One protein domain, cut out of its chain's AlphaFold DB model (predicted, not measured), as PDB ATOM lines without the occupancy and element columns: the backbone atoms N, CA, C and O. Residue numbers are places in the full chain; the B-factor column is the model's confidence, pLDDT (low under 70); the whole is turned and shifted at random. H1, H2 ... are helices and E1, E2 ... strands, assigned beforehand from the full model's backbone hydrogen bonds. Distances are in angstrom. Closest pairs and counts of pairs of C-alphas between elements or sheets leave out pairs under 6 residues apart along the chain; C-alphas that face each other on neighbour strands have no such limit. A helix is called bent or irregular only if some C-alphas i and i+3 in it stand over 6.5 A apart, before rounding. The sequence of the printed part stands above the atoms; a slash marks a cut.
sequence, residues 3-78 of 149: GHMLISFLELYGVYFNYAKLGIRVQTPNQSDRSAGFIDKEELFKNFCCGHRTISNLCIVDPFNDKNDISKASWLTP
ATOM      1  N   GLY A   3      -2.018  51.435  47.440       89.81
ATOM      2  CA  GLY A   3      -0.703  51.966  47.823       89.81
ATOM      3  C   GLY A   3      -0.121  51.276  49.059       89.81
ATOM      4  O   GLY A   3       1.047  50.900  49.063       89.81
ATOM      5  N   HIS A   4      -0.962  51.021  50.065       91.38
ATOM      6  CA  HIS A   4      -0.566  50.261  51.250       91.38
ATOM      7  C   HIS A   4      -0.149  48.828  50.890       91.38
ATOM      8  O   HIS A   4       0.906  48.384  51.323       91.38
ATOM      9  N   MET A   5      -0.911  48.139  50.029       94.31
ATOM     10  CA  MET A   5      -0.564  46.777  49.595       94.31
ATOM     11  C   MET A   5       0.788  46.722  48.882       94.31
ATOM     12  O   MET A   5       1.555  45.796  49.119       94.31
ATOM     13  N   LEU A   6       1.095  47.709  48.036       93.94
ATOM     14  CA  LEU A   6       2.389  47.777  47.358       93.94
ATOM     15  C   LEU A   6       3.542  47.950  48.356       93.94
ATOM     16  O   LEU A   6       4.536  47.238  48.256       93.94
ATOM     17  N   ILE A   7       3.400  48.864  49.321       93.50
ATOM     18  CA  ILE A   7       4.417  49.095  50.356       93.50
ATOM     19  C   ILE A   7       4.619  47.823  51.185       93.50
ATOM     20  O   ILE A   7       5.747  47.351  51.291       93.50
ATOM     21  N   SER A   8       3.540  47.223  51.695       94.94
ATOM     22  CA  SER A   8       3.609  45.996  52.498       94.94
ATOM     23  C   SER A   8       4.175  44.811  51.717       94.94
ATOM     24  O   SER A   8       4.892  43.992  52.280       94.94
ATOM     25  N   PHE A   9       3.892  44.711  50.415       95.62
ATOM     26  CA  PHE A   9       4.476  43.686  49.553       95.62
ATOM     27  C   PHE A   9       5.999  43.847  49.439       95.62
ATOM     28  O   PHE A   9       6.735  42.878  49.632       95.62
ATOM     29  N   LEU A  10       6.477  45.063  49.153       95.56
ATOM     30  CA  LEU A  10       7.910  45.345  49.044       95.56
ATOM     31  C   LEU A  10       8.626  45.166  50.389       95.56
ATOM     32  O   LEU A  10       9.723  44.621  50.423       95.56
ATOM     33  N   GLU A  11       7.995  45.570  51.492       95.81
ATOM     34  CA  GLU A  11       8.525  45.400  52.846       95.81
ATOM     35  C   GLU A  11       8.652  43.920  53.220       95.81
ATOM     36  O   GLU A  11       9.711  43.463  53.648       95.81
ATOM     37  N   LEU A  12       7.591  43.140  52.998       96.19
ATOM     38  CA  LEU A  12       7.589  41.711  53.271       96.19
ATOM     39  C   LEU A  12       8.732  41.017  52.525       96.19
ATOM     40  O   LEU A  12       9.538  40.344  53.157       96.19
ATOM     41  N   TYR A  13       8.846  41.202  51.210       94.12
ATOM     42  CA  TYR A  13       9.850  40.501  50.403       94.12
ATOM     43  C   TYR A  13      11.244  41.151  50.418       94.12
ATOM     44  O   TYR A  13      12.218  40.506  50.045       94.12
ATOM     45  N   GLY A  14      11.377  42.398  50.866       94.00
ATOM     46  CA  GLY A  14      12.665  43.085  51.007       94.00
ATOM     47  C   GLY A  14      13.259  43.042  52.418       94.00
ATOM     48  O   GLY A  14      14.457  43.252  52.582       94.00
ATOM     49  N   VAL A  15      12.445  42.802  53.450       93.81
ATOM     50  CA  VAL A  15      12.871  42.906  54.858       93.81
ATOM     51  C   VAL A  15      12.578  41.627  55.634       93.81
ATOM     52  O   VAL A  15      13.482  41.084  56.267       93.81
ATOM     53  N   TYR A  16      11.338  41.134  55.595       94.75
ATOM     54  CA  TYR A  16      10.882  40.108  56.544       94.75
ATOM     55  C   TYR A  16      10.896  38.675  56.000       94.75
ATOM     56  O   TYR A  16      10.948  37.721  56.776       94.75
ATOM     57  N   PHE A  17      10.843  38.486  54.682       93.38
ATOM     58  CA  PHE A  17      10.713  37.162  54.089       93.38
ATOM     59  C   PHE A  17      12.028  36.383  54.183       93.38
ATOM     60  O   PHE A  17      13.051  36.743  53.595       93.38
ATOM     61  N   ASN A  18      11.992  35.259  54.897       91.56
ATOM     62  CA  ASN A  18      13.147  34.386  55.041       91.56
ATOM     63  C   ASN A  18      13.295  33.466  53.823       91.56
ATOM     64  O   ASN A  18      12.880  32.309  53.834       91.56
ATOM     65  N   TYR A  19      13.959  33.983  52.794       88.62
ATOM     66  CA  TYR A  19      14.303  33.258  51.572       88.62
ATOM     67  C   TYR A  19      15.067  31.951  51.807       88.62
ATOM     68  O   TYR A  19      14.967  31.048  50.987       88.62
ATOM     69  N   ALA A  20      15.805  31.790  52.908       85.81
ATOM     70  CA  ALA A  20      16.507  30.537  53.183       85.81
ATOM     71  C   ALA A  20      15.552  29.433  53.661       85.81
ATOM     72  O   ALA A  20      15.709  28.284  53.253       85.81
ATOM     73  N   LYS A  21      14.550  29.784  54.476       89.31
ATOM     74  CA  LYS A  21      13.685  28.820  55.178       89.31
ATOM     75  C   LYS A  21      12.285  28.672  54.599       89.31
ATOM     76  O   LYS A  21      11.678  27.626  54.774       89.31
ATOM     77  N   LEU A  22      11.760  29.691  53.922       91.62
ATOM     78  CA  LEU A  22      10.361  29.728  53.501       91.62
ATOM     79  C   LEU A  22      10.204  29.554  51.989       91.62
ATOM     80  O   LEU A  22      10.977  30.088  51.191       91.62
ATOM     81  N   GLY A  23       9.165  28.819  51.605       90.00
ATOM     82  CA  GLY A  23       8.607  28.778  50.259       90.00
ATOM     83  C   GLY A  23       7.224  29.419  50.203       90.00
ATOM     84  O   GLY A  23       6.557  29.587  51.223       90.00
ATOM     85  N   ILE A  24       6.792  29.784  49.000       92.69
ATOM     86  CA  ILE A  24       5.479  30.374  48.725       92.69
ATOM     87  C   ILE A  24       4.600  29.300  48.085       92.69
ATOM     88  O   ILE A  24       5.022  28.655  47.125       92.69
ATOM     89  N   ARG A  25       3.374  29.118  48.586       89.50
ATOM     90  CA  ARG A  25       2.405  28.148  48.058       89.50
ATOM     91  C   ARG A  25       1.039  28.792  47.866       89.50
ATOM     92  O   ARG A  25       0.616  29.623  48.666       89.50
ATOM     93  N   VAL A  26       0.323  28.340  46.842       87.94
ATOM     94  CA  VAL A  26      -1.111  28.592  46.662       87.94
ATOM     95  C   VAL A  26      -1.833  27.250  46.635       87.94
ATOM     96  O   VAL A  26      -1.420  26.352  45.904       87.94
ATOM     97  N   GLN A  27      -2.885  27.101  47.439       75.56
ATOM     98  CA  GLN A  27      -3.728  25.905  47.446       75.56
ATOM     99  C   GLN A  27      -4.780  25.989  46.334       75.56
ATOM    100  O   GLN A  27      -5.409  27.030  46.124       75.56
ATOM    101  N   THR A  28      -4.941  24.897  45.586       64.75
ATOM    102  CA  THR A  28      -5.854  24.806  44.441       64.75
ATOM    103  C   THR A  28      -7.277  24.370  44.839       64.75
ATOM    104  O   THR A  28      -7.483  23.827  45.922       64.75
ATOM    105  N   PRO A  29      -8.282  24.616  43.969       57.53
ATOM    106  CA  PRO A  29      -9.711  24.725  44.315       57.53
ATOM    107  C   PRO A  29     -10.429  23.461  44.808       57.53
ATOM    108  O   PRO A  29     -11.624  23.529  45.085       57.53
ATOM    109  N   ASN A  30      -9.756  22.311  44.883       63.81
ATOM    110  CA  ASN A  30     -10.389  21.047  45.286       63.81
ATOM    111  C   ASN A  30     -10.531  20.918  46.814       63.81
ATOM    112  O   ASN A  30     -11.147  19.976  47.305       63.81
ATOM    113  N   GLN A  31      -9.978  21.872  47.560       55.62
ATOM    114  CA  GLN A  31     -10.280  22.136  48.960       55.62
ATOM    115  C   GLN A  31     -10.953  23.505  48.998       55.62
ATOM    116  O   GLN A  31     -10.535  24.420  48.294       55.62
ATOM    117  N   SER A  32     -12.035  23.623  49.758       57.78
ATOM    118  CA  SER A  32     -13.028  24.706  49.751       57.78
ATOM    119  C   SER A  32     -12.518  26.115  50.097       57.78
ATOM    120  O   SER A  32     -13.328  26.988  50.389       57.78
ATOM    121  N   ASP A  33     -11.210  26.364  50.059       57.84
ATOM    122  CA  ASP A  33     -10.622  27.671  50.301       57.84
ATOM    123  C   ASP A  33      -9.320  27.859  49.495       57.84
ATOM    124  O   ASP A  33      -8.348  27.113  49.653       57.84
ATOM    125  N   ARG A  34      -9.279  28.862  48.606       64.50
ATOM    126  CA  ARG A  34      -8.046  29.250  47.896       64.50
ATOM    127  C   ARG A  34      -7.160  30.038  48.855       64.50
ATOM    128  O   ARG A  34      -7.151  31.267  48.830       64.50
ATOM    129  N   SER A  35      -6.385  29.337  49.673       73.75
ATOM    130  CA  SER A  35      -5.422  29.976  50.568       73.75
ATOM    131  C   SER A  35      -4.030  30.050  49.933       73.75
ATOM    132  O   SER A  35      -3.466  29.060  49.460       73.75
ATOM    133  N   ALA A  36      -3.466  31.257  49.907       85.31
ATOM    134  CA  ALA A  36      -2.045  31.476  49.675       85.31
ATOM    135  C   ALA A  36      -1.328  31.537  51.029       85.31
ATOM    136  O   ALA A  36      -1.880  32.060  51.997       85.31
ATOM    137  N   GLY A  37      -0.109  31.015  51.108       90.31
ATOM    138  CA  GLY A  37       0.640  31.000  52.358       90.31
ATOM    139  C   GLY A  37       2.114  30.670  52.187       90.31
ATOM    140  O   GLY A  37       2.612  30.471  51.074       90.31
ATOM    141  N   PHE A  38       2.801  30.615  53.323       92.12
ATOM    142  CA  PHE A  38       4.191  30.191  53.402       92.12
ATOM    143  C   PHE A  38       4.277  28.748  53.878       92.12
ATOM    144  O   PHE A  38       3.449  28.296  54.666       92.12
ATOM    145  N   ILE A  39       5.285  28.039  53.390       89.06
ATOM    146  CA  ILE A  39       5.602  26.674  53.801       89.06
ATOM    147  C   ILE A  39       7.071  26.603  54.197       89.06
ATOM    148  O   ILE A  39       7.911  27.256  53.573       89.06
ATOM    149  N   ASP A  40       7.383  25.830  55.233       89.50
ATOM    150  CA  ASP A  40       8.770  25.575  55.600       89.50
ATOM    151  C   ASP A  40       9.427  24.703  54.522       89.50
ATOM    152  O   ASP A  40       8.891  23.671  54.105       89.50
ATOM    153  N   LYS A  41      10.592  25.129  54.040       86.75
ATOM    154  CA  LYS A  41      11.352  24.384  53.045       86.75
ATOM    155  C   LYS A  41      11.797  23.028  53.567       86.75
ATOM    156  O   LYS A  41      11.808  22.090  52.787       86.75
ATOM    157  N   GLU A  42      12.142  22.888  54.842       84.31
ATOM    158  CA  GLU A  42      12.496  21.592  55.424       84.31
ATOM    159  C   GLU A  42      11.305  20.630  55.387       84.31
ATOM    160  O   GLU A  42      11.467  19.458  55.047       84.31
ATOM    161  N   GLU A  43      10.099  21.118  55.682       81.75
ATOM    162  CA  GLU A  43       8.866  20.329  55.591       81.75
ATOM    163  C   GLU A  43       8.551  19.948  54.143       81.75
ATOM    164  O   GLU A  43       8.304  18.779  53.844       81.75
ATOM    165  N   LEU A  44       8.639  20.917  53.230       79.94
ATOM    166  CA  LEU A  44       8.483  20.680  51.802       79.94
ATOM    167  C   LEU A  44       9.515  19.644  51.326       79.94
ATOM    168  O   LEU A  44       9.176  18.730  50.571       79.94
ATOM    169  N   PHE A  45      10.767  19.754  51.793       75.56
ATOM    170  CA  PHE A  45      11.876  18.945  51.305       75.56
ATOM    171  C   PHE A  45      11.840  17.483  51.745       75.56
ATOM    172  O   PHE A  45      12.255  16.620  50.970       75.56
ATOM    173  N   LYS A  46      11.253  17.187  52.911       75.38
ATOM    174  CA  LYS A  46      11.007  15.809  53.377       75.38
ATOM    175  C   LYS A  46      10.190  14.981  52.379       75.38
ATOM    176  O   LYS A  46      10.356  13.768  52.316       75.38
ATOM    177  N   ASN A  47       9.349  15.634  51.577       65.44
ATOM    178  CA  ASN A  47       8.443  14.973  50.640       65.44
ATOM    179  C   ASN A  47       9.017  14.784  49.225       65.44
ATOM    180  O   ASN A  47       8.379  14.112  48.406       65.44
ATOM    181  N   PHE A  48      10.195  15.340  48.892       66.62
ATOM    182  CA  PHE A  48      10.829  15.030  47.604       66.62
ATOM    183  C   PHE A  48      11.749  13.824  47.758       66.62
ATOM    184  O   PHE A  48      12.727  13.854  48.495       66.62
ATOM    185  N   CYS A  49      11.482  12.782  46.977       52.53
ATOM    186  CA  CYS A  49      12.199  11.509  47.031       52.53
ATOM    187  C   CYS A  49      13.686  11.568  46.611       52.53
ATOM    188  O   CYS A  49      14.338  10.530  46.567       52.53
ATOM    189  N   CYS A  50      14.243  12.736  46.277       52.31
ATOM    190  CA  CYS A  50      15.573  12.859  45.679       52.31
ATOM    191  C   CYS A  50      16.435  13.816  46.516       52.31
ATOM    192  O   CYS A  50      16.357  15.036  46.359       52.31
ATOM    193  N   GLY A  51      17.248  13.249  47.411       48.41
ATOM    194  CA  GLY A  51      18.055  13.920  48.440       48.41
ATOM    195  C   GLY A  51      19.228  14.788  47.965       48.41
ATOM    196  O   GLY A  51      20.253  14.834  48.632       48.41
ATOM    197  N   HIS A  52      19.106  15.476  46.834       51.47
ATOM    198  CA  HIS A  52      19.997  16.570  46.452       51.47
ATOM    199  C   HIS A  52      19.165  17.634  45.746       51.47
ATOM    200  O   HIS A  52      18.979  17.617  44.529       51.47
ATOM    201  N   ARG A  53      18.645  18.580  46.523       58.97
ATOM    202  CA  ARG A  53      18.256  19.873  45.979       58.97
ATOM    203  C   ARG A  53      19.192  20.908  46.555       58.97
ATOM    204  O   ARG A  53      19.264  21.088  47.766       58.97
ATOM    205  N   THR A  54      19.900  21.589  45.667       54.62
ATOM    206  CA  THR A  54      20.474  22.895  45.957       54.62
ATOM    207  C   THR A  54      19.353  23.736  46.552       54.62
ATOM    208  O   THR A  54      18.294  23.863  45.936       54.62
ATOM    209  N   ILE A  55      19.549  24.248  47.767       56.34
ATOM    210  CA  ILE A  55      18.606  25.167  48.402       56.34
ATOM    211  C   ILE A  55      18.589  26.413  47.517       56.34
ATOM    212  O   ILE A  55      19.470  27.266  47.602       56.34
ATOM    213  N   SER A  56      17.634  26.491  46.593       64.88
ATOM    214  CA  SER A  56      17.388  27.714  45.849       64.88
ATOM    215  C   SER A  56      16.958  28.762  46.863       64.88
ATOM    216  O   SER A  56      16.132  28.501  47.740       64.88
ATOM    217  N   ASN A  57      17.518  29.965  46.766       76.44
ATOM    218  CA  ASN A  57      17.144  31.058  47.662       76.44
ATOM    219  C   ASN A  57      15.651  31.427  47.520       76.44
ATOM    220  O   ASN A  57      15.103  32.095  48.374       76.44
ATOM    221  N   LEU A  58      14.955  30.978  46.474       87.19
ATOM    222  CA  LEU A  58      13.535  31.207  46.236       87.19
ATOM    223  C   LEU A  58      12.908  29.839  46.061       87.19
ATOM    224  O   LEU A  58      13.522  28.952  45.471       87.19
ATOM    225  N   CYS A  59      11.723  29.674  46.630       89.00
ATOM    226  CA  CYS A  59      10.929  28.476  46.464       89.00
ATOM    227  C   CYS A  59       9.487  28.901  46.212       89.00
ATOM    228  O   CYS A  59       8.881  29.569  47.055       89.00
ATOM    229  N   ILE A  60       8.958  28.550  45.044       90.75
ATOM    230  CA  ILE A  60       7.564  28.785  44.674       90.75
ATOM    231  C   ILE A  60       6.993  27.435  44.275       90.75
ATOM    232  O   ILE A  60       7.420  26.835  43.288       90.75
ATOM    233  N   VAL A  61       6.048  26.951  45.068       88.81
ATOM    234  CA  VAL A  61       5.416  25.652  44.862       88.81
ATOM    235  C   VAL A  61       4.422  25.756  43.713       88.81
ATOM    236  O   VAL A  61       3.591  26.666  43.684       88.81
ATOM    237  N   ASP A  62       4.508  24.819  42.774       87.38
ATOM    238  CA  ASP A  62       3.529  24.684  41.699       87.38
ATOM    239  C   ASP A  62       2.141  24.361  42.296       87.38
ATOM    240  O   ASP A  62       2.004  23.359  43.004       87.38
ATOM    241  N   PRO A  63       1.095  25.164  42.025       86.62
ATOM    242  CA  PRO A  63      -0.244  24.929  42.571       86.62
ATOM    243  C   PRO A  63      -0.863  23.578  42.171       86.62
ATOM    244  O   PRO A  63      -1.773  23.095  42.849       86.62
ATOM    245  N   PHE A  64      -0.392  22.974  41.075       85.06
ATOM    246  CA  PHE A  64      -0.879  21.690  40.565       85.06
ATOM    247  C   PHE A  64       0.086  20.527  40.838       85.06
ATOM    248  O   PHE A  64      -0.246  19.378  40.543       85.06
ATOM    249  N   ASN A  65       1.268  20.801  41.400       84.94
ATOM    250  CA  ASN A  65       2.266  19.792  41.740       84.94
ATOM    251  C   ASN A  65       3.092  20.235  42.958       84.94
ATOM    252  O   ASN A  65       4.128  20.885  42.832       84.94
ATOM    253  N   ASP A  66       2.680  19.815  44.150       80.19
ATOM    254  CA  ASP A  66       3.352  20.139  45.416       80.19
ATOM    255  C   ASP A  66       4.803  19.622  45.512       80.19
ATOM    256  O   ASP A  66       5.602  20.127  46.304       80.19
ATOM    257  N   LYS A  67       5.179  18.675  44.644       79.06
ATOM    258  CA  LYS A  67       6.542  18.151  44.471       79.06
ATOM    259  C   LYS A  67       7.339  18.878  43.386       79.06
ATOM    260  O   LYS A  67       8.482  18.489  43.069       79.06
ATOM    261  N   ASN A  68       6.843  20.007  42.899       83.81
ATOM    262  CA  ASN A  68       7.573  20.875  41.999       83.81
ATOM    263  C   ASN A  68       7.753  22.290  42.566       83.81
ATOM    264  O   ASN A  68       6.807  22.951  42.972       83.81
ATOM    265  N   ASP A  69       9.002  22.757  42.545       85.31
ATOM    266  CA  ASP A  69       9.339  24.162  42.775       85.31
ATOM    267  C   ASP A  69       9.698  24.769  41.420       85.31
ATOM    268  O   ASP A  69      10.651  24.323  40.770       85.31
ATOM    269  N   ILE A  70       8.911  25.746  40.976       87.69
ATOM    270  CA  ILE A  70       9.062  26.379  39.660       87.69
ATOM    271  C   ILE A  70      10.196  27.410  39.627       87.69
ATOM    272  O   ILE A  70      10.621  27.833  38.556       87.69
ATOM    273  N   SER A  71      10.727  27.795  40.788       85.38
ATOM    274  CA  SER A  71      11.794  28.792  40.912       85.38
ATOM    275  C   SER A  71      13.209  28.200  40.941       85.38
ATOM    276  O   SER A  71      14.189  28.941  41.009       85.38
ATOM    277  N   LYS A  72      13.351  26.874  40.801       78.44
ATOM    278  CA  LYS A  72      14.651  26.167  40.794       78.44
ATOM    279  C   LYS A  72      15.662  26.731  39.791       78.44
ATOM    280  O   LYS A  72      16.858  26.720  40.059       78.44
ATOM    281  N   ALA A  73      15.193  27.206  38.636       72.88
ATOM    282  CA  ALA A  73      16.046  27.759  37.581       72.88
ATOM    283  C   ALA A  73      16.345  29.261  37.756       72.88
ATOM    284  O   ALA A  73      17.086  29.845  36.964       72.88
ATOM    285  N   SER A  74      15.782  29.918  38.774       75.50
ATOM    286  CA  SER A  74      15.966  31.350  39.021       75.50
ATOM    287  C   SER A  74      17.326  31.628  39.678       75.50
ATOM    288  O   SER A  74      17.448  31.814  40.887       75.50
ATOM    289  N   TRP A  75      18.374  31.715  38.860       69.25
ATOM    290  CA  TRP A  75      19.751  32.030  39.276       69.25
ATOM    291  C   TRP A  75      19.923  33.454  39.836       69.25
ATOM    292  O   TRP A  75      20.840  33.713  40.611       69.25
ATOM    293  N   LEU A  76      19.021  34.380  39.497       68.88
ATOM    294  CA  LEU A  76      19.047  35.772  39.969       68.88
ATOM    295  C   LEU A  76      18.506  35.966  41.389       68.88
ATOM    296  O   LEU A  76      18.489  37.088  41.891       68.88
ATOM    297  N   THR A  77      18.087  34.894  42.054       70.06
ATOM    298  CA  THR A  77      17.459  34.984  43.368       70.06
ATOM    299  C   THR A  77      18.265  35.743  44.431       70.06
ATOM    300  O   THR A  77      17.650  36.523  45.157       70.06
ATOM    301  N   PRO A  78      19.606  35.612  44.534       69.44
ATOM    302  CA  PRO A  78      20.379  36.402  45.495       69.44
ATOM    303  C   PRO A  78      20.164  37.920  45.373       69.44
ATOM    304  O   PRO A  78      20.309  38.634  46.356       69.44
TER     305      PRO A  78
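AT A GLANCE: This is residues 3 to 78 of the 149 residues of the protein "Hypothetical protein" of Rotaria magnacalcarata (UniProt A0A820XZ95). A two-stranded hairpin, E1 and E2, lies in the middle of a small, loop-rich body, with the short helix H2 and the strand E3 to one side; helix H1, residues 3 to 16, sticks out as an arm and stands free. The printed part has 76 residues, with named elements in the order H1, E1, E2, H2, E3; the sheet E1 - E2 is antiparallel. The class is mixed, helices and strands, with 35 residues in named elements, under half. The whole is only just compact, close to loose, with a radius of gyration of the C-alphas of 13.5 A, and flat, spanning 42 by 35 by 19 A.

IN THESE COORDINATES: H1, residues 3 to 16, begins at C-alpha 3 (-0.703, 51.966, 47.823) and is 18.7 A long. It is neither bent nor irregular, but only just: C-alphas 13 and 16 are 6.2 A apart. E1, residues 22 to 26, measures 13.4 A, and E2, residues 36 to 40, 13.7 A. H2, residues 41 to 46, measures 8.6 A. E3, residues 65 to 69, measures 8.4 A and ends at C-alpha 69 (9.339, 24.162, 42.775).

HOW THE PARTS SIT: H1 is apart from E2, H2 and E3. E1 and E2 form a hairpin at 147 degrees between directions; N 23 and O 39 are 2.8 A apart, within hydrogen-bond range. The closest C-alphas of E1 and H2, Leu 22 and Lys 41, are 5.5 A apart. Those of H2 and E3, Leu 44 and Lys 67, are 8.0 A apart. E1 and E3 are near each other, with 5 pairs of C-alphas within 10 A; E3 pairs with no named strand. In H1 and H2 every O i to N i+4 pair is within hydrogen-bond range.

THE WHOLE: The two C-alphas farthest apart, Gly 3 and Cys 49, are 42.5 A apart. The printed part has no cut. The link from H2 to E3, 18 residues, is long. Mean pLDDT of the printed part is 79.9; residues 28 to 34, 47 to 56, 75 to 76 and 78 are under 70.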